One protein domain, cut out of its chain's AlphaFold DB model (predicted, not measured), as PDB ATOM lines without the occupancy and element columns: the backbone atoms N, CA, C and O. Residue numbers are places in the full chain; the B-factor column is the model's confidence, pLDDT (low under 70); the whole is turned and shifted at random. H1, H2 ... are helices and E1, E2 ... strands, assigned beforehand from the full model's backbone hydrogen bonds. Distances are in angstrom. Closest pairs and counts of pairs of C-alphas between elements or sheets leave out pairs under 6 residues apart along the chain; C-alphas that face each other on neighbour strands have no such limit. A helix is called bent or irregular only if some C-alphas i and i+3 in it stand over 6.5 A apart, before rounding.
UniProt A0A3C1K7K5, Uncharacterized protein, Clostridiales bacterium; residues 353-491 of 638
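What this domain is: This is residues 353 to 491 of the 638 residues of an uncharacterized protein of Clostridiales bacterium (UniProt A0A3C1K7K5). A strongly twisted six-stranded sheet forms the body, with helix H1 packed along one face, H3 beside it, and H2, H4 and H5 only grazing the sheet. The long unnamed stretch of residues 420 to 447 swings away as a loop, its C-alphas 9 to 27 A from the mean of the C-alphas, though residues 436 to 437 pair back to E4. The printed part has 139 residues, with named elements in the order H1 H2 E1 E2 E3 E4 H3 E5 H4 E6 H5; under half of the residues are in them. The sheet is mixed, in the order E5 E4 E3 E2 E1 E6, and the class is mixed, helices and strands. The whole is compact and rounded, with a radius of gyration of the C-alphas of 14.6 A and spans of 44 by 37 by 28 A.

How they stand to each other: E1, residues 384 to 388, E2, 392 to 399, E3, 401 to 408, and E4, 413 to 419, form a meander, each strand the antiparallel neighbour of the one before, in three hairpins. Within hydrogen-bond range are N 387 and O 394 of E1 and E2, 2.7 A, N 395 and O 405 of E2 and E3, 2.8 A, and N 406 and O 415 of E3 and E4, 2.8 A. At the edges, E5, residues 452 to 454, is antiparallel to E4, with N 453 and O 414 at 2.8 A, and E6, residues 473 to 475, is parallel to E1, with N 388 and O 474 at 2.8 A. H1, residues 353 to 362, is on one face of the sheet, two layers in all, at a height of 9.2 A; it lies over E4 and E3 and runs along the strands, at 12 degrees to E3 on the local plane. H3, residues 448 to 451, is on the same face, over none of the strands, and only just touches H1, with 3 pairs of C-alphas within 8 A; the closest are those of Ser 361 and Arg 450, 6.0 A. H2, residues 366 to 373, touches H1 at a steep tilt of 48 degrees, opposite ways; the closest C-alphas are those of Phe 360 and Phe 369, 6.9 A. H4, residues 461 to 467, only just touches H2, with 3 pairs of C-alphas within 8 A, the closest those of Leu 366 and Thr 464, 6.9 A. H5, residues 480 to 483, touches no helix. Every O i to N i+4 pair is within hydrogen-bond range in H2 and H4, and 4 of 6 are in H1; H3 and H5 are too short for such a pair.

Where its parts are: H1 begins at C-alpha 353, (-23.598, 46.213, 34.423), and is 14.9 A long; it is only just irregular, C-alphas 358 and 361 being 6.9 A apart. E2 is 23.0 A long, E3 22.4 A, E4 18.3 A and E1 13.3 A. H2 is 10.1 A long and H4 9.9 A. H5 ends at C-alpha 483, (-26.715, 51.356, 12.115).

The domain as a whole: The C-alphas of Ala 428 and Asn 458 are the two farthest apart, 44.9 A. The printed part has no cut, and the link from E4 to H3, 28 residues, is the long one. Mean pLDDT of the printed part is 70.2; 56 residues are under 70, among them 353 to 359, 375 to 382 and 418 to 451.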
ATOM      1  N   LEU A 353     -23.949  45.553  35.662       58.53
ATOM      2  CA  LEU A 353     -23.598  46.213  34.423       58.53
ATOM      3  C   LEU A 353     -22.169  46.775  34.334       58.53
ATOM      4  O   LEU A 353     -21.580  46.696  33.258       58.53
ATOM      5  N   PHE A 354     -21.571  47.281  35.423       57.56
ATOM      6  CA  PHE A 354     -20.162  47.724  35.388       57.56
ATOM      7  C   PHE A 354     -19.232  46.532  35.124       57.56
ATOM      8  O   PHE A 354     -18.292  46.601  34.331       57.56
ATOM      9  N   TYR A 355     -19.560  45.395  35.735       63.09
ATOM     10  CA  TYR A 355     -18.842  44.148  35.524       63.09
ATOM     11  C   TYR A 355     -19.009  43.627  34.086       63.09
ATOM     12  O   TYR A 355     -18.043  43.153  33.487       63.09
ATOM     13  N   LEU A 356     -20.204  43.759  33.506       68.75
ATOM     14  CA  LEU A 356     -20.481  43.339  32.129       68.75
ATOM     15  C   LEU A 356     -19.659  44.106  31.091       68.75
ATOM     16  O   LEU A 356     -19.113  43.489  30.178       68.75
ATOM     17  N   GLY A 357     -19.545  45.429  31.242       65.94
ATOM     18  CA  GLY A 357     -18.743  46.262  30.346       65.94
ATOM     19  C   GLY A 357     -17.264  45.873  30.357       65.94
ATOM     20  O   GLY A 357     -16.679  45.633  29.303       65.94
ATOM     21  N   GLU A 358     -16.672  45.732  31.546       64.69
ATOM     22  CA  GLU A 358     -15.241  45.433  31.679       64.69
ATOM     23  C   GLU A 358     -14.863  44.024  31.197       64.69
ATOM     24  O   GLU A 358     -13.782  43.836  30.634       64.69
ATOM     25  N   ASN A 359     -15.748  43.035  31.369       68.81
ATOM     26  CA  ASN A 359     -15.445  41.639  31.031       68.81
ATOM     27  C   ASN A 359     -15.894  41.223  29.625       68.81
ATOM     28  O   ASN A 359     -15.475  40.166  29.147       68.81
ATOM     29  N   PHE A 360     -16.649  42.063  28.911       77.88
ATOM     30  CA  PHE A 360     -17.045  41.790  27.528       77.88
ATOM     31  C   PHE A 360     -15.852  41.482  26.616       77.88
ATOM     32  O   PHE A 360     -15.928  40.591  25.778       77.88
ATOM     33  N   SER A 361     -14.702  42.134  26.825       73.94
ATOM     34  CA  SER A 361     -13.488  41.871  26.042       73.94
ATOM     35  C   SER A 361     -12.891  40.468  26.239       73.94
ATOM     36  O   SER A 361     -11.924  40.120  25.561       73.94
ATOM     37  N   GLN A 362     -13.416  39.682  27.179       78.94
ATOM     38  CA  GLN A 362     -13.036  38.289  27.422       78.94
ATOM     39  C   GLN A 362     -14.043  37.284  26.835       78.94
ATOM     40  O   GLN A 362     -13.870  36.085  27.035       78.94
ATOM     41  N   ALA A 363     -15.099  37.750  26.162       84.00
ATOM     42  CA  ALA A 363     -16.108  36.915  25.521       84.00
ATOM     43  C   ALA A 363     -16.144  37.187  24.013       84.00
ATOM     44  O   ALA A 363     -16.098  38.340  23.586       84.00
ATOM     45  N   ASP A 364     -16.279  36.125  23.219       89.62
ATOM     46  CA  ASP A 364     -16.461  36.230  21.765       89.62
ATOM     47  C   ASP A 364     -17.846  35.706  21.323       89.62
ATOM     48  O   ASP A 364     -18.165  35.708  20.133       89.62
ATOM     49  N   CYS A 365     -18.689  35.280  22.273       92.44
ATOM     50  CA  CYS A 365     -20.079  34.868  22.071       92.44
ATOM     51  C   CYS A 365     -20.923  35.017  23.358       92.44
ATOM     52  O   CYS A 365     -20.401  35.245  24.454       92.44
ATOM     53  N   LEU A 366     -22.245  34.864  23.246       90.88
ATOM     54  CA  LEU A 366     -23.186  34.915  24.370       90.88
ATOM     55  C   LEU A 366     -23.008  33.751  25.352       90.88
ATOM     56  O   LEU A 366     -23.348  33.908  26.521       90.88
ATOM     57  N   GLU A 367     -22.479  32.606  24.914       89.50
ATOM     58  CA  GLU A 367     -22.175  31.476  25.802       89.50
ATOM     59  C   GLU A 367     -21.041  31.811  26.777       89.50
ATOM     60  O   GLU A 367     -21.207  31.674  27.994       89.50
ATOM     61  N   ASP A 368     -19.929  32.342  26.260       86.38
ATOM     62  CA  ASP A 368     -18.823  32.836  27.085       86.38
ATOM     63  C   ASP A 368     -19.318  33.912  28.045       86.38
ATOM     64  O   ASP A 368     -19.026  33.882  29.243       86.38
ATOM     65  N   PHE A 369     -20.120  34.841  27.523       84.12
ATOM     66  CA  PHE A 369     -20.651  35.954  28.291       84.12
ATOM     67  C   PHE A 369     -21.589  35.481  29.411       84.12
ATOM     68  O   PHE A 369     -21.464  35.924  30.551       84.12
ATOM     69  N   LEU A 370     -22.456  34.496  29.150       80.94
ATOM     70  CA  LEU A 370     -23.324  33.889  30.162       80.94
ATOM     71  C   LEU A 370     -22.521  33.278  31.317       80.94
ATOM     72  O   LEU A 370     -22.898  33.424  32.482       80.94
ATOM     73  N   SER A 371     -21.395  32.626  31.015       75.06
ATOM     74  CA  SER A 371     -20.513  32.054  32.040       75.06
ATOM     75  C   SER A 371     -19.916  33.116  32.971       75.06
ATOM     76  O   SER A 371     -19.642  32.835  34.140       75.06
ATOM     77  N   GLN A 372     -19.720  34.340  32.469       70.94
ATOM     78  CA  GLN A 372     -19.236  35.468  33.257       70.94
ATOM     79  C   GLN A 372     -20.348  36.044  34.130       70.94
ATOM     80  O   GLN A 372     -20.091  36.363  35.286       70.94
ATOM     81  N   ILE A 373     -21.575  36.120  33.608       70.19
ATOM     82  CA  ILE A 373     -22.722  36.657  34.341       70.19
ATOM     83  C   ILE A 373     -23.133  35.742  35.503       70.19
ATOM     84  O   ILE A 373     -23.293  36.197  36.636       70.19
ATOM     85  N   ASN A 374     -23.217  34.433  35.253       70.19
ATOM     86  CA  ASN A 374     -23.617  33.437  36.254       70.19
ATOM     87  C   ASN A 374     -22.666  33.349  37.463       70.19
ATOM     88  O   ASN A 374     -23.002  32.716  38.459       70.19
ATOM     89  N   LYS A 375     -21.468  33.944  37.398       65.88
ATOM     90  CA  LYS A 375     -20.536  33.985  38.534       65.88
ATOM     91  C   LYS A 375     -20.947  34.976  39.630       65.88
ATOM     92  O   LYS A 375     -20.393  34.872  40.720       65.88
ATOM     93  N   TYR A 376     -21.855  35.916  39.352       58.94
ATOM     94  CA  TYR A 376     -22.094  37.070  40.229       58.94
ATOM     95  C   TYR A 376     -23.502  37.167  40.801       58.94
ATOM     96  O   TYR A 376     -23.640  37.684  41.906       58.94
ATOM     97  N   ASP A 377     -24.533  36.686  40.102       58.38
ATOM     98  CA  ASP A 377     -25.903  36.889  40.570       58.38
ATOM     99  C   ASP A 377     -26.868  35.752  40.194       58.38
ATOM    100  O   ASP A 377     -27.130  35.486  39.021       58.38
ATOM    101  N   ASP A 378     -27.466  35.134  41.216       58.31
ATOM    102  CA  ASP A 378     -28.538  34.138  41.089       58.31
ATOM    103  C   ASP A 378     -29.883  34.765  40.642       58.31
ATOM    104  O   ASP A 378     -30.820  34.054  40.266       58.31
ATOM    105  N   SER A 379     -30.015  36.099  40.681       57.44
ATOM    106  CA  SER A 379     -31.214  36.855  40.284       57.44
ATOM    107  C   SER A 379     -31.276  37.196  38.784       57.44
ATOM    108  O   SER A 379     -32.326  37.615  38.278       57.44
ATOM    109  N   TYR A 380     -30.194  36.893  38.059       63.44
ATOM    110  CA  TYR A 380     -29.959  37.162  36.639       63.44
ATOM    111  C   TYR A 380     -31.145  36.927  35.673       63.44
ATOM    112  O   TYR A 380     -31.382  37.783  34.816       63.44
ATOM    113  N   PRO A 381     -31.956  35.851  35.778       61.62
ATOM    114  CA  PRO A 381     -33.044  35.620  34.822       61.62
ATOM    115  C   PRO A 381     -34.140  36.695  34.832       61.62
ATOM    116  O   PRO A 381     -34.887  36.810  33.863       61.62
ATOM    117  N   LYS A 382     -34.280  37.468  35.920       65.38
ATOM    118  CA  LYS A 382     -35.381  38.434  36.081       65.38
ATOM    119  C   LYS A 382     -35.180  39.728  35.295       65.38
ATOM    120  O   LYS A 382     -36.166  40.336  34.888       65.38
ATOM    121  N   ASN A 383     -33.928  40.109  35.057       70.69
ATOM    122  CA  ASN A 383     -33.545  41.389  34.457       70.69
ATOM    123  C   ASN A 383     -33.095  41.255  32.993       70.69
ATOM    124  O   ASN A 383     -32.622  42.219  32.388       70.69
ATOM    125  N   CYS A 384     -33.262  40.062  32.419       78.00
ATOM    126  CA  CYS A 384     -32.780  39.712  31.093       78.00
ATOM    127  C   CYS A 384     -33.928  39.376  30.144       78.00
ATOM    128  O   CYS A 384     -34.898  38.708  30.502       78.00
ATOM    129  N   THR A 385     -33.817  39.815  28.895       82.75
ATOM    130  CA  THR A 385     -34.735  39.430  27.818       82.75
ATOM    131  C   THR A 385     -33.935  39.110  26.568       82.75
ATOM    132  O   THR A 385     -33.116  39.913  26.130       82.75
ATOM    133  N   MET A 386     -34.202  37.950  25.971       88.75
ATOM    134  CA  MET A 386     -33.641  37.592  24.676       88.75
ATOM    135  C   MET A 386     -34.505  38.187  23.565       88.75
ATOM    136  O   MET A 386     -35.726  38.033  23.557       88.75
ATOM    137  N   TYR A 387     -33.879  38.842  22.600       86.62
ATOM    138  CA  TYR A 387     -34.513  39.361  21.400       86.62
ATOM    139  C   TYR A 387     -33.967  38.639  20.178       86.62
ATOM    140  O   TYR A 387     -32.764  38.613  19.932       86.62
ATOM    141  N   LYS A 388     -34.881  38.071  19.397       91.00
ATOM    142  CA  LYS A 388     -34.574  37.363  18.160       91.00
ATOM    143  C   LYS A 388     -34.851  38.256  16.960       91.00
ATOM    144  O   LYS A 388     -35.994  38.680  16.762       91.00
ATOM    145  N   GLY A 389     -33.822  38.496  16.157       87.62
ATOM    146  CA  GLY A 389     -33.920  39.195  14.882       87.62
ATOM    147  C   GLY A 389     -33.704  38.281  13.680       87.62
ATOM    148  O   GLY A 389     -33.537  37.066  13.814       87.62
ATOM    149  N   ASP A 390     -33.712  38.871  12.486       90.25
ATOM    150  CA  ASP A 390     -33.394  38.151  11.253       90.25
ATOM    151  C   ASP A 390     -31.873  38.031  11.089       90.25
ATOM    152  O   ASP A 390     -31.200  38.939  10.604       90.25
ATOM    153  N   GLY A 391     -31.317  36.907  11.547       90.44
ATOM    154  CA  GLY A 391     -29.884  36.617  11.452       90.44
ATOM    155  C   GLY A 391     -29.036  37.113  12.626       90.44
ATOM    156  O   GLY A 391     -27.813  37.038  12.539       90.44
ATOM    157  N   PHE A 392     -29.653  37.541  13.730       93.38
ATOM    158  CA  PHE A 392     -28.957  37.895  14.969       93.38
ATOM    159  C   PHE A 392     -29.790  37.552  16.212       93.38
ATOM    160  O   PHE A 392     -31.021  37.453  16.144       93.38
ATOM    161  N   ASN A 393     -29.114  37.425  17.351       93.69
ATOM    162  CA  ASN A 393     -29.724  37.372  18.678       93.69
ATOM    163  C   ASN A 393     -29.160  38.490  19.553       93.69
ATOM    164  O   ASN A 393     -27.983  38.831  19.455       93.69
ATOM    165  N   SER A 394     -30.002  39.061  20.407       89.31
ATOM    166  CA  SER A 394     -29.637  40.149  21.307       89.31
ATOM    167  C   SER A 394     -30.122  39.850  22.717       89.31
ATOM    168  O   SER A 394     -31.320  39.719  22.955       89.31
ATOM    169  N   LEU A 395     -29.198  39.761  23.664       88.50
ATOM    170  CA  LEU A 395     -29.513  39.696  25.080       88.50
ATOM    171  C   LEU A 395     -29.582  41.124  25.632       88.50
ATOM    172  O   LEU A 395     -28.574  41.829  25.657       88.50
ATOM    173  N   ILE A 396     -30.769  41.536  26.075       81.62
ATOM    174  CA  ILE A 396     -30.982  42.808  26.765       81.62
ATOM    175  C   ILE A 396     -30.928  42.576  28.268       81.62
ATOM    176  O   ILE A 396     -31.661  41.729  28.776       81.62
ATOM    177  N   ILE A 397     -30.106  43.357  28.965       77.69
ATOM    178  CA  ILE A 397     -29.917  43.290  30.418       77.69
ATOM    179  C   ILE A 397     -30.269  44.663  30.992       77.69
ATOM    180  O   ILE A 397     -29.741  45.667  30.514       77.69
ATOM    181  N   SER A 398     -31.191  44.725  31.956       68.56
ATOM    182  CA  SER A 398     -31.696  45.981  32.540       68.56
ATOM    183  C   SER A 398     -31.615  45.979  34.067       68.56
ATOM    184  O   SER A 398     -32.351  45.241  34.711       68.56
ATOM    185  N   ASP A 399     -30.752  46.824  34.632       57.28
ATOM    186  CA  ASP A 399     -30.558  46.975  36.085       57.28
ATOM    187  C   ASP A 399     -30.035  48.389  36.416       57.28
ATOM    188  O   ASP A 399     -28.838  48.628  36.581       57.28
ATOM    189  N   GLY A 400     -30.926  49.384  36.354       55.44
ATOM    190  CA  GLY A 400     -30.592  50.816  36.430       55.44
ATOM    191  C   GLY A 400     -30.013  51.405  35.133       55.44
ATOM    192  O   GLY A 400     -30.365  52.521  34.769       55.44
ATOM    193  N   TRP A 401     -29.194  50.645  34.400       55.72
ATOM    194  CA  TRP A 401     -28.795  50.925  33.012       55.72
ATOM    195  C   TRP A 401     -29.255  49.774  32.101       55.72
ATOM    196  O   TRP A 401     -29.566  48.683  32.589       55.72
ATOM    197  N   THR A 402     -29.300  49.983  30.784       67.94
ATOM    198  CA  THR A 402     -29.670  48.933  29.822       67.94
ATOM    199  C   THR A 402     -28.510  48.651  28.875       67.94
ATOM    200  O   THR A 402     -27.904  49.570  28.338       67.94
ATOM    201  N   PHE A 403     -28.195  47.377  28.652       74.75
ATOM    202  CA  PHE A 403     -27.193  46.951  27.672       74.75
ATOM    203  C   PHE A 403     -27.804  45.956  26.696       74.75
ATOM    204  O   PHE A 403     -28.664  45.160  27.079       74.75
ATOM    205  N   ALA A 404     -27.326  45.984  25.456       80.69
ATOM    206  CA  ALA A 404     -27.595  44.958  24.461       80.69
ATOM    207  C   ALA A 404     -26.307  44.244  24.082       80.69
ATOM    208  O   ALA A 404     -25.374  44.854  23.570       80.69
ATOM    209  N   VAL A 405     -26.284  42.934  24.280       88.25
ATOM    210  CA  VAL A 405     -25.192  42.066  23.845       88.25
ATOM    211  C   VAL A 405     -25.685  41.315  22.617       88.25
ATOM    212  O   VAL A 405     -26.679  40.595  22.699       88.25
ATOM    213  N   VAL A 406     -25.051  41.518  21.465       90.12
ATOM    214  CA  VAL A 406     -25.571  41.090  20.162       90.12
ATOM    215  C   VAL A 406     -24.609  40.130  19.483       90.12
ATOM    216  O   VAL A 406     -23.459  40.477  19.220       90.12
ATOM    217  N   GLU A 407     -25.109  38.944  19.147       94.38
ATOM    218  CA  GLU A 407     -24.483  38.036  18.188       94.38
ATOM    219  C   GLU A 407     -25.123  38.246  16.825       94.38
ATOM    220  O   GLU A 407     -26.287  37.888  16.624       94.38
ATOM    221  N   ASP A 408     -24.365  38.787  15.879       91.88
ATOM    222  CA  ASP A 408     -24.808  38.916  14.499       91.88
ATOM    223  C   ASP A 408     -24.165  37.824  13.636       91.88
ATOM    224  O   ASP A 408     -22.961  37.796  13.359       91.88
ATOM    225  N   TYR A 409     -24.988  36.864  13.211       92.94
ATOM    226  CA  TYR A 409     -24.529  35.706  12.453       92.94
ATOM    227  C   TYR A 409     -24.304  36.021  10.971       92.94
ATOM    228  O   TYR A 409     -23.733  35.172  10.271       92.94
ATOM    229  N   ARG A 410     -24.760  37.187  10.492       90.44
ATOM    230  CA  ARG A 410     -24.670  37.615   9.088       90.44
ATOM    231  C   ARG A 410     -23.279  38.147   8.778       90.44
ATOM    232  O   ARG A 410     -22.688  37.743   7.780       90.44
ATOM    233  N   ASP A 411     -22.751  38.993   9.658       87.88
ATOM    234  CA  ASP A 411     -21.414  39.587   9.541       87.88
ATOM    235  C   ASP A 411     -20.365  38.947  10.471       87.88
ATOM    236  O   ASP A 411     -19.183  39.277  10.377       87.88
ATOM    237  N   LYS A 412     -20.777  37.969  11.292       91.12
ATOM    238  CA  LYS A 412     -19.925  37.233  12.241       91.12
ATOM    239  C   LYS A 412     -19.304  38.150  13.289       91.12
ATOM    240  O   LYS A 412     -18.109  38.036  13.576       91.12
ATOM    241  N   THR A 413     -20.119  39.018  13.880       89.56
ATOM    242  CA  THR A 413     -19.686  39.922  14.948       89.56
ATOM    243  C   THR A 413     -20.388  39.673  16.279       89.56
ATOM    244  O   THR A 413     -21.531  39.220  16.339       89.56
ATOM    245  N   PHE A 414     -19.667  39.969  17.358       90.62
ATOM    246  CA  PHE A 414     -20.157  39.983  18.728       90.62
ATOM    247  C   PHE A 414     -19.994  41.400  19.275       90.62
ATOM    248  O   PHE A 414     -18.879  41.921  19.304       90.62
ATOM    249  N   THR A 415     -21.098  42.062  19.623       86.44
ATOM    250  CA  THR A 415     -21.096  43.500  19.934       86.44
ATOM    251  C   THR A 415     -21.804  43.803  21.247       86.44
ATOM    252  O   THR A 415     -22.885  43.274  21.493       86.44
ATOM    253  N   LEU A 416     -21.229  44.688  22.058       82.19
ATOM    254  CA  LEU A 416     -21.873  45.255  23.238       82.19
ATOM    255  C   LEU A 416     -22.308  46.692  22.959       82.19
ATOM    256  O   LEU A 416     -21.490  47.537  22.599       82.19
ATOM    257  N   TYR A 417     -23.582  46.968  23.200       75.12
ATOM    258  CA  TYR A 417     -24.135  48.310  23.204       75.12
ATOM    259  C   TYR A 417     -24.576  48.689  24.612       75.12
ATOM    260  O   TYR A 417     -25.190  47.886  25.317       75.12
ATOM    261  N   SER A 418     -24.328  49.938  24.981       69.06
ATOM    262  CA  SER A 418     -25.066  50.614  26.032       69.06
ATOM    263  C   SER A 418     -26.308  51.238  25.404       69.06
ATOM    264  O   SER A 418     -26.249  51.836  24.332       69.06
ATOM    265  N   ILE A 419     -27.446  51.054  26.057       61.28
ATOM    266  CA  ILE A 419     -28.723  51.645  25.687       61.28
ATOM    267  C   ILE A 419     -29.096  52.581  26.830       61.28
ATOM    268  O   ILE A 419     -29.493  52.149  27.914       61.28
ATOM    269  N   GLY A 420     -28.931  53.881  26.604       54.53
ATOM    270  CA  GLY A 420     -29.250  54.886  27.608       54.53
ATOM    271  C   GLY A 420     -30.756  55.016  27.853       54.53
ATOM    272  O   GLY A 420     -31.518  55.379  26.966       54.53
ATOM    273  N   ILE A 421     -31.186  54.816  29.094       42.69
ATOM    274  CA  ILE A 421     -32.250  55.625  29.691       42.69
ATOM    275  C   ILE A 421     -31.660  56.116  31.011       42.69
ATOM    276  O   ILE A 421     -31.655  55.398  32.003       42.69
ATOM    277  N   ASN A 422     -31.058  57.302  31.005       40.47
ATOM    278  CA  ASN A 422     -30.335  57.807  32.170       40.47
ATOM    279  C   ASN A 422     -31.298  58.573  33.097       40.47
ATOM    280  O   ASN A 422     -31.760  59.654  32.741       40.47
ATOM    281  N   GLU A 423     -31.605  58.032  34.283       35.91
ATOM    282  CA  GLU A 423     -32.457  58.706  35.285       35.91
ATOM    283  C   GLU A 423     -31.689  59.667  36.226       35.91
ATOM    284  O   GLU A 423     -32.342  60.381  36.985       35.91
ATOM    285  N   VAL A 424     -30.340  59.733  36.235       30.30
ATOM    286  CA  VAL A 424     -29.622  60.339  37.394       30.30
ATOM    287  C   VAL A 424     -28.507  61.365  37.096       30.30
ATOM    288  O   VAL A 424     -28.064  62.038  38.023       30.30
ATOM    289  N   MET A 425     -28.063  61.615  35.859       30.08
ATOM    290  CA  MET A 425     -26.977  62.598  35.633       30.08
ATOM    291  C   MET A 425     -27.464  63.984  35.201       30.08
ATOM    292  O   MET A 425     -27.479  64.310  34.020       30.08
ATOM    293  N   SER A 426     -27.785  64.823  36.191       30.61
ATOM    294  CA  SER A 426     -28.123  66.241  36.043       30.61
ATOM    295  C   SER A 426     -26.911  67.128  35.712       30.61
ATOM    296  O   SER A 426     -26.499  67.899  36.566       30.61
ATOM    297  N   TYR A 427     -26.345  67.076  34.501       25.19
ATOM    298  CA  TYR A 427     -25.562  68.197  33.945       25.19
ATOM    299  C   TYR A 427     -25.744  68.282  32.419       25.19
ATOM    300  O   TYR A 427     -25.807  67.282  31.707       25.19
ATOM    301  N   ALA A 428     -25.908  69.509  31.935       27.84
ATOM    302  CA  ALA A 428     -26.643  69.900  30.734       27.84
ATOM    303  C   ALA A 428     -26.002  69.591  29.356       27.84
ATOM    304  O   ALA A 428     -26.291  70.298  28.396       27.84
ATOM    305  N   ASP A 429     -25.200  68.532  29.214       31.80
ATOM    306  CA  ASP A 429     -24.649  68.101  27.908       31.80
ATOM    307  C   ASP A 429     -24.707  66.568  27.667       31.80
ATOM    308  O   ASP A 429     -24.232  66.083  26.639       31.80
ATOM    309  N   HIS A 430     -25.343  65.792  28.560       29.30
ATOM    310  CA  HIS A 430     -25.547  64.332  28.413       29.30
ATOM    311  C   HIS A 430     -27.015  63.882  28.470       29.30
ATOM    312  O   HIS A 430     -27.319  62.691  28.407       29.30
ATOM    313  N   TYR A 431     -27.944  64.834  28.538       27.09
ATOM    314  CA  TYR A 431     -29.347  64.562  28.255       27.09
ATOM    315  C   TYR A 431     -29.550  64.575  26.750       27.09
ATOM    316  O   TYR A 431     -29.096  65.517  26.111       27.09
ATOM    317  N   ILE A 432     -30.272  63.570  26.246       32.94
ATOM    318  CA  ILE A 432     -30.905  63.419  24.914       32.94
ATOM    319  C   ILE A 432     -30.627  62.037  24.294       32.94
ATOM    320  O   ILE A 432     -31.040  61.755  23.181       32.94
ATOM    321  N   TYR A 433     -30.015  61.092  25.002       38.34
ATOM    322  CA  TYR A 433     -29.593  59.865  24.337       38.34
ATOM    323  C   TYR A 433     -30.001  58.611  25.105       38.34
ATOM    324  O   TYR A 433     -29.291  58.145  25.989       38.34
ATOM    325  N   GLY A 434     -31.082  57.972  24.662       36.81
ATOM    326  CA  GLY A 434     -30.923  56.549  24.350       36.81
ATOM    327  C   GLY A 434     -30.273  56.419  22.992       36.81
ATOM    328  O   GLY A 434     -30.886  55.984  22.018       36.81
ATOM    329  N   GLU A 435     -29.022  56.865  22.939       41.31
ATOM    330  CA  GLU A 435     -28.107  56.422  21.914       41.31
ATOM    331  C   GLU A 435     -27.784  54.972  22.241       41.31
ATOM    332  O   GLU A 435     -27.447  54.612  23.370       41.31
ATOM    333  N   LEU A 436     -27.954  54.137  21.227       42.44
ATOM    334  CA  LEU A 436     -27.163  52.934  21.091       42.44
ATOM    335  C   LEU A 436     -25.721  53.383  20.915       42.44
ATOM    336  O   LEU A 436     -25.295  53.667  19.799       42.44
ATOM    337  N   ASP A 437     -25.003  53.496  22.022       46.09
ATOM    338  CA  ASP A 437     -23.568  53.700  21.981       46.09
ATOM    339  C   ASP A 437     -22.874  52.350  22.151       46.09
ATOM    340  O   ASP A 437     -23.295  51.504  22.942       46.09
ATOM    341  N   ILE A 438     -21.805  52.122  21.401       48.00
ATOM    342  CA  ILE A 438     -20.942  50.967  21.630       48.00
ATOM    343  C   ILE A 438     -20.089  51.331  22.845       48.00
ATOM    344  O   ILE A 438     -19.088  52.020  22.694       48.00
ATOM    345  N   CYS A 439     -20.542  50.921  24.034       48.00
ATOM    346  CA  CYS A 439     -19.986  51.209  25.362       48.00
ATOM    347  C   CYS A 439     -18.697  52.053  25.384       48.00
ATOM    348  O   CYS A 439     -17.599  51.512  25.496       48.00
ATOM    349  N   THR A 440     -18.817  53.383  25.360       44.22
ATOM    350  CA  THR A 440     -17.686  54.307  25.545       44.22
ATOM    351  C   THR A 440     -17.581  54.756  27.001       44.22
ATOM    352  O   THR A 440     -17.653  55.931  27.331       44.22
ATOM    353  N   TYR A 441     -17.445  53.811  27.936       36.59
ATOM    354  CA  TYR A 441     -17.617  54.136  29.362       36.59
ATOM    355  C   TYR A 441     -16.575  55.121  29.938       36.59
ATOM    356  O   TYR A 441     -16.781  55.646  31.026       36.59
ATOM    357  N   ASN A 442     -15.467  55.415  29.252       35.62
ATOM    358  CA  ASN A 442     -14.537  56.454  29.718       35.62
ATOM    359  C   ASN A 442     -13.502  56.924  28.692       35.62
ATOM    360  O   ASN A 442     -12.589  57.675  29.035       35.62
ATOM    361  N   ASP A 443     -13.610  56.492  27.439       31.62
ATOM    362  CA  ASP A 443     -12.620  56.853  26.440       31.62
ATOM    363  C   ASP A 443     -13.124  58.061  25.661       31.62
ATOM    364  O   ASP A 443     -14.163  58.022  25.005       31.62
ATOM    365  N   THR A 444     -12.333  59.134  25.660       34.91
ATOM    366  CA  THR A 444     -12.547  60.337  24.836       34.91
ATOM    367  C   THR A 444     -12.583  60.042  23.321       34.91
ATOM    368  O   THR A 444     -12.699  60.962  22.516       34.91
ATOM    369  N   LYS A 445     -12.452  58.769  22.918       36.22
ATOM    370  CA  LYS A 445     -12.718  58.211  21.588       36.22
ATOM    371  C   LYS A 445     -13.351  56.816  21.752       36.22
ATOM    372  O   LYS A 445     -12.821  56.033  22.534       36.22
ATOM    373  N   PRO A 446     -14.388  56.440  20.983       41.69
ATOM    374  CA  PRO A 446     -14.914  55.079  21.015       41.69
ATOM    375  C   PRO A 446     -13.838  54.081  20.571       41.69
ATOM    376  O   PRO A 446     -13.390  54.114  19.422       41.69
ATOM    377  N   ASN A 447     -13.409  53.186  21.463       43.94
ATOM    378  CA  ASN A 447     -12.567  52.057  21.078       43.94
ATOM    379  C   ASN A 447     -13.451  50.940  20.505       43.94
ATOM    380  O   ASN A 447     -13.799  49.973  21.185       43.94
ATOM    381  N   TYR A 448     -13.841  51.107  19.240       48.22
ATOM    382  CA  TYR A 448     -14.736  50.189  18.533       48.22
ATOM    383  C   TYR A 448     -14.227  48.736  18.514       48.22
ATOM    384  O   TYR A 448     -15.039  47.815  18.531       48.22
ATOM    385  N   GLU A 449     -12.907  48.516  18.541       47.25
ATOM    386  CA  GLU A 449     -12.309  47.173  18.537       47.25
ATOM    387  C   GLU A 449     -12.535  46.415  19.854       47.25
ATOM    388  O   GLU A 449     -12.647  45.189  19.855       47.25
ATOM    389  N   ARG A 450     -12.649  47.127  20.987       56.31
ATOM    390  CA  ARG A 450     -12.871  46.500  22.302       56.31
ATOM    391  C   ARG A 450     -14.272  45.896  22.422       56.31
ATOM    392  O   ARG A 450     -14.433  44.868  23.081       56.31
ATOM    393  N   TYR A 451     -15.262  46.515  21.780       69.62
ATOM    394  CA  TYR A 451     -16.685  46.252  22.023       69.62
ATOM    395  C   TYR A 451     -17.466  45.762  20.798       69.62
ATOM    396  O   TYR A 451     -18.626  45.389  20.939       69.62
ATOM    397  N   ARG A 452     -16.837  45.700  19.618       80.81
ATOM    398  CA  ARG A 452     -17.310  44.954  18.446       80.81
ATOM    399  C   ARG A 452     -16.206  44.011  17.989       80.81
ATOM    400  O   ARG A 452     -15.180  44.435  17.469       80.81
ATOM    401  N   ARG A 453     -16.426  42.720  18.192       82.31
ATOM    402  CA  ARG A 453     -15.422  41.668  18.039       82.31
ATOM    403  C   ARG A 453     -15.867  40.639  17.019       82.31
ATOM    404  O   ARG A 453     -17.019  40.623  16.588       82.31
ATOM    405  N   LYS A 454     -14.946  39.761  16.631       88.25
ATOM    406  CA  LYS A 454     -15.275  38.599  15.809       88.25
ATOM    407  C   LYS A 454     -16.071  37.600  16.650       88.25
ATOM    408  O   LYS A 454     -15.624  37.231  17.726       88.25
ATOM    409  N   LEU A 455     -17.212  37.161  16.133       92.19
ATOM    410  CA  LEU A 455     -18.044  36.133  16.754       92.19
ATOM    411  C   LEU A 455     -17.335  34.772  16.724       92.19
ATOM    412  O   LEU A 455     -16.738  34.415  15.697       92.19
ATOM    413  N   ASP A 456     -17.449  33.997  17.805       92.62
ATOM    414  CA  ASP A 456     -16.958  32.615  17.840       92.62
ATOM    415  C   ASP A 456     -17.554  31.792  16.681       92.62
ATOM    416  O   ASP A 456     -18.747  31.850  16.369       92.62
ATOM    417  N   SER A 457     -16.713  30.992  16.023       90.19
ATOM    418  CA  SER A 457     -17.114  30.160  14.883       90.19
ATOM    419  C   SER A 457     -18.167  29.091  15.205       90.19
ATOM    420  O   SER A 457     -18.828  28.604  14.286       90.19
ATOM    421  N   ASN A 458     -18.319  28.722  16.478       89.75
ATOM    422  CA  ASN A 458     -19.285  27.751  16.983       89.75
ATOM    423  C   ASN A 458     -20.583  28.409  17.476       89.75
ATOM    424  O   ASN A 458     -21.555  27.696  17.748       89.75
ATOM    425  N   ALA A 459     -20.626  29.745  17.566       91.38
ATOM    426  CA  ALA A 459     -21.830  30.462  17.950       91.38
ATOM    427  C   ALA A 459     -22.876  30.338  16.832       91.38
ATOM    428  O   ALA A 459     -22.651  30.715  15.675       91.38
ATOM    429  N   THR A 460     -24.039  29.786  17.168       92.31
ATOM    430  CA  THR A 460     -25.150  29.627  16.229       92.31
ATOM    431  C   THR A 460     -26.450  30.047  16.883       92.31
ATOM    432  O   THR A 460     -26.645  29.863  18.080       92.31
ATOM    433  N   ASN A 461     -27.377  30.541  16.064       90.38
ATOM    434  CA  ASN A 461     -28.711  30.920  16.511       90.38
ATOM    435  C   ASN A 461     -29.418  29.803  17.303       90.38
ATOM    436  O   ASN A 461     -30.069  30.075  18.304       90.38
ATOM    437  N   GLU A 462     -29.289  28.547  16.866       90.69
ATOM    438  CA  GLU A 462     -29.903  27.400  17.545       90.69
ATOM    439  C   GLU A 462     -29.270  27.147  18.919       90.69
ATOM    440  O   GLU A 462     -30.001  27.007  19.900       90.69
ATOM    441  N   ASN A 463     -27.934  27.155  19.006       90.12
ATOM    442  CA  ASN A 463     -27.220  26.950  20.268       90.12
ATOM    443  C   ASN A 463     -27.530  28.062  21.271       90.12
ATOM    444  O   ASN A 463     -27.858  27.771  22.417       90.12
ATOM    445  N   THR A 464     -27.494  29.321  20.832       91.94
ATOM    446  CA  THR A 464     -27.772  30.478  21.688       91.94
ATOM    447  C   THR A 464     -29.205  30.442  22.215       91.94
ATOM    448  O   THR A 464     -29.425  30.584  23.413       91.94
ATOM    449  N   LEU A 465     -30.204  30.181  21.367       90.31
ATOM    450  CA  LEU A 465     -31.593  30.097  21.834       90.31
ATOM    451  C   LEU A 465     -31.831  28.907  22.774       90.31
ATOM    452  O   LEU A 465     -32.640  29.021  23.689       90.31
ATOM    453  N   MET A 466     -31.133  27.786  22.568       90.38
ATOM    454  CA  MET A 466     -31.196  26.642  23.480       90.38
ATOM    455  C   MET A 466     -30.539  26.960  24.827       90.38
ATOM    456  O   MET A 466     -31.059  26.570  25.867       90.38
ATOM    457  N   LEU A 467     -29.420  27.684  24.817       87.81
ATOM    458  CA  LEU A 467     -28.694  28.067  26.024       87.81
ATOM    459  C   LEU A 467     -29.497  29.034  26.907       87.81
ATOM    460  O   LEU A 467     -29.393  28.972  28.126       87.81
ATOM    461  N   PHE A 468     -30.298  29.906  26.297       88.12
ATOM    462  CA  PHE A 468     -31.100  30.931  26.971       88.12
ATOM    463  C   PHE A 468     -32.600  30.582  27.035       88.12
ATOM    464  O   PHE A 468     -33.439  31.473  27.180       88.12
ATOM    465  N   ASP A 469     -32.962  29.299  26.953       87.81
ATOM    466  CA  ASP A 469     -34.363  28.842  26.971       87.81
ATOM    467  C   ASP A 469     -35.116  29.183  28.275       87.81
ATOM    468  O   ASP A 469     -36.349  29.234  28.304       87.81
ATOM    469  N   PHE A 470     -34.367  29.468  29.342       85.38
ATOM    470  CA  PHE A 470     -34.865  29.840  30.659       85.38
ATOM    471  C   PHE A 470     -35.256  31.324  30.791       85.38
ATOM    472  O   PHE A 470     -35.858  31.691  31.803       85.38
ATOM    473  N   ILE A 471     -34.949  32.182  29.805       85.19
ATOM    474  CA  ILE A 471     -35.380  33.591  29.775       85.19
ATOM    475  C   ILE A 471     -36.409  33.859  28.675       85.19
ATOM    476  O   ILE A 471     -36.500  33.163  27.665       85.19
ATOM    477  N   SER A 472     -37.217  34.909  28.861       79.88
ATOM    478  CA  SER A 472     -38.240  35.266  27.877       79.88
ATOM    479  C   SER A 472     -37.606  35.685  26.547       79.88
ATOM    480  O   SER A 472     -36.697  36.515  26.520       79.88
ATOM    481  N   THR A 473     -38.108  35.118  25.447       86.12
ATOM    482  CA  THR A 473     -37.691  35.472  24.086       86.12
ATOM    483  C   THR A 473     -38.765  36.317  23.406       86.12
ATOM    484  O   THR A 473     -39.936  35.932  23.370       86.12
ATOM    485  N   LYS A 474     -38.372  37.460  22.845       82.38
ATOM    486  CA  LYS A 474     -39.231  38.395  22.102       82.38
ATOM    487  C   LYS A 474     -38.687  38.619  20.692       82.38
ATOM    488  O   LYS A 474     -37.519  38.367  20.414       82.38
ATOM    489  N   SER A 475     -39.527  39.108  19.785       78.19
ATOM    490  CA  SER A 475     -39.059  39.587  18.480       78.19
ATOM    491  C   SER A 475     -38.294  40.897  18.645       78.19
ATOM    492  O   SER A 475     -38.767  41.797  19.343       78.19
ATOM    493  N   ALA A 476     -37.128  41.001  18.007       75.94
ATOM    494  CA  ALA A 476     -36.352  42.233  17.956       75.94
ATOM    495  C   ALA A 476     -37.174  43.361  17.315       75.94
ATOM    496  O   ALA A 476     -37.878  43.155  16.329       75.94
ATOM    497  N   PHE A 477     -37.094  44.550  17.911       68.31
ATOM    498  CA  PHE A 477     -37.759  45.765  17.430       68.31
ATOM    499  C   PHE A 477     -36.806  46.690  16.659       68.31
ATOM    500  O   PHE A 477     -37.254  47.672  16.071       68.31
ATOM    501  N   ILE A 478     -35.513  46.356  16.655       73.38
ATOM    502  CA  ILE A 478     -34.437  47.051  15.949       73.38
ATOM    503  C   ILE A 478     -33.538  46.003  15.307       73.38
ATOM    504  O   ILE A 478     -33.251  44.993  15.950       73.38
ATOM    505  N   ASP A 479     -33.073  46.259  14.088       82.94
ATOM    506  CA  ASP A 479     -31.946  45.547  13.494       82.94
ATOM    507  C   ASP A 479     -30.661  46.366  13.685       82.94
ATOM    508  O   ASP A 479     -30.508  47.454  13.132       82.94
ATOM    509  N   TYR A 480     -29.728  45.855  14.489       79.31
ATOM    510  CA  TYR A 480     -28.496  46.571  14.826       79.31
ATOM    511  C   TYR A 480     -27.576  46.786  13.615       79.31
ATOM    512  O   TYR A 480     -26.817  47.755  13.597       79.31
ATOM    513  N   ALA A 481     -27.657  45.933  12.586       81.62
ATOM    514  CA  ALA A 481     -26.839  46.069  11.381       81.62
ATOM    515  C   ALA A 481     -27.203  47.318  10.566       81.62
ATOM    516  O   ALA A 481     -26.340  47.883   9.885       81.62
ATOM    517  N   ASP A 482     -28.445  47.806  10.677       82.50
ATOM    518  CA  ASP A 482     -28.884  49.009   9.970       82.50
ATOM    519  C   ASP A 482     -28.061  50.232  10.371       82.50
ATOM    520  O   ASP A 482     -27.846  51.124   9.546       82.50
ATOM    521  N   PHE A 483     -27.517  50.253  11.590       78.25
ATOM    522  CA  PHE A 483     -26.715  51.356  12.115       78.25
ATOM    523  C   PHE A 483     -25.272  51.386  11.625       78.25
ATOM    524  O   PHE A 483     -24.562  52.334  11.943       78.25
ATOM    525  N   TYR A 484     -24.828  50.426  10.815       77.00
ATOM    526  CA  TYR A 484     -23.449  50.376  10.333       77.00
ATOM    527  C   TYR A 484     -23.311  50.802   8.871       77.00
ATOM    528  O   TYR A 484     -24.223  50.681   8.049       77.00
ATOM    529  N   ASN A 485     -22.127  51.307   8.538       78.44
ATOM    530  CA  ASN A 485     -21.623  51.447   7.178       78.44
ATOM    531  C   ASN A 485     -20.388  50.547   7.042       78.44
ATOM    532  O   ASN A 485     -19.260  50.996   7.246       78.44
ATOM    533  N   GLY A 486     -20.609  49.270   6.723       78.12
ATOM    534  CA  GLY A 486     -19.557  48.256   6.787       78.12
ATOM    535  C   GLY A 486     -19.247  47.891   8.238       78.12
ATOM    536  O   GLY A 486     -20.126  47.439   8.960       78.12
ATOM    537  N   ASP A 487     -18.006  48.097   8.664       70.25
ATOM    538  CA  ASP A 487     -17.519  47.847  10.026       70.25
ATOM    539  C   ASP A 487     -17.673  49.053  10.970       70.25
ATOM    540  O   ASP A 487     -17.523  48.910  12.183       70.25
ATOM    541  N   LYS A 488     -18.012  50.234  10.436       72.06
ATOM    542  CA  LYS A 488     -18.119  51.479  11.207       72.06
ATOM    543  C   LYS A 488     -19.552  51.783  11.616       72.06
ATOM    544  O   LYS A 488     -20.441  51.825  10.761       72.06
ATOM    545  N   LEU A 489     -19.751  52.064  12.902       70.12
ATOM    546  CA  LEU A 489     -21.019  52.572  13.418       70.12
ATOM    547  C   LEU A 489     -21.329  53.944  12.799       70.12
ATOM    548  O   LEU A 489     -20.439  54.771  12.597       70.12
ATOM    549  N   ASN A 490     -22.598  54.180  12.479       72.62
ATOM    550  CA  ASN A 490     -23.089  55.421  11.905       72.62
ATOM    551  C   ASN A 490     -24.103  56.085  12.847       72.62
ATOM    552  O   ASN A 490     -25.303  55.800  12.812       72.62
ATOM    553  N   ASN A 491     -23.612  57.044  13.632       69.56
ATOM    554  CA  ASN A 491     -24.413  57.797  14.598       69.56
ATOM    555  C   ASN A 491     -25.550  58.595  13.943       69.56
ATOM    556  O   ASN A 491     -26.592  58.800  14.559       69.56
TER     557      ASN A 491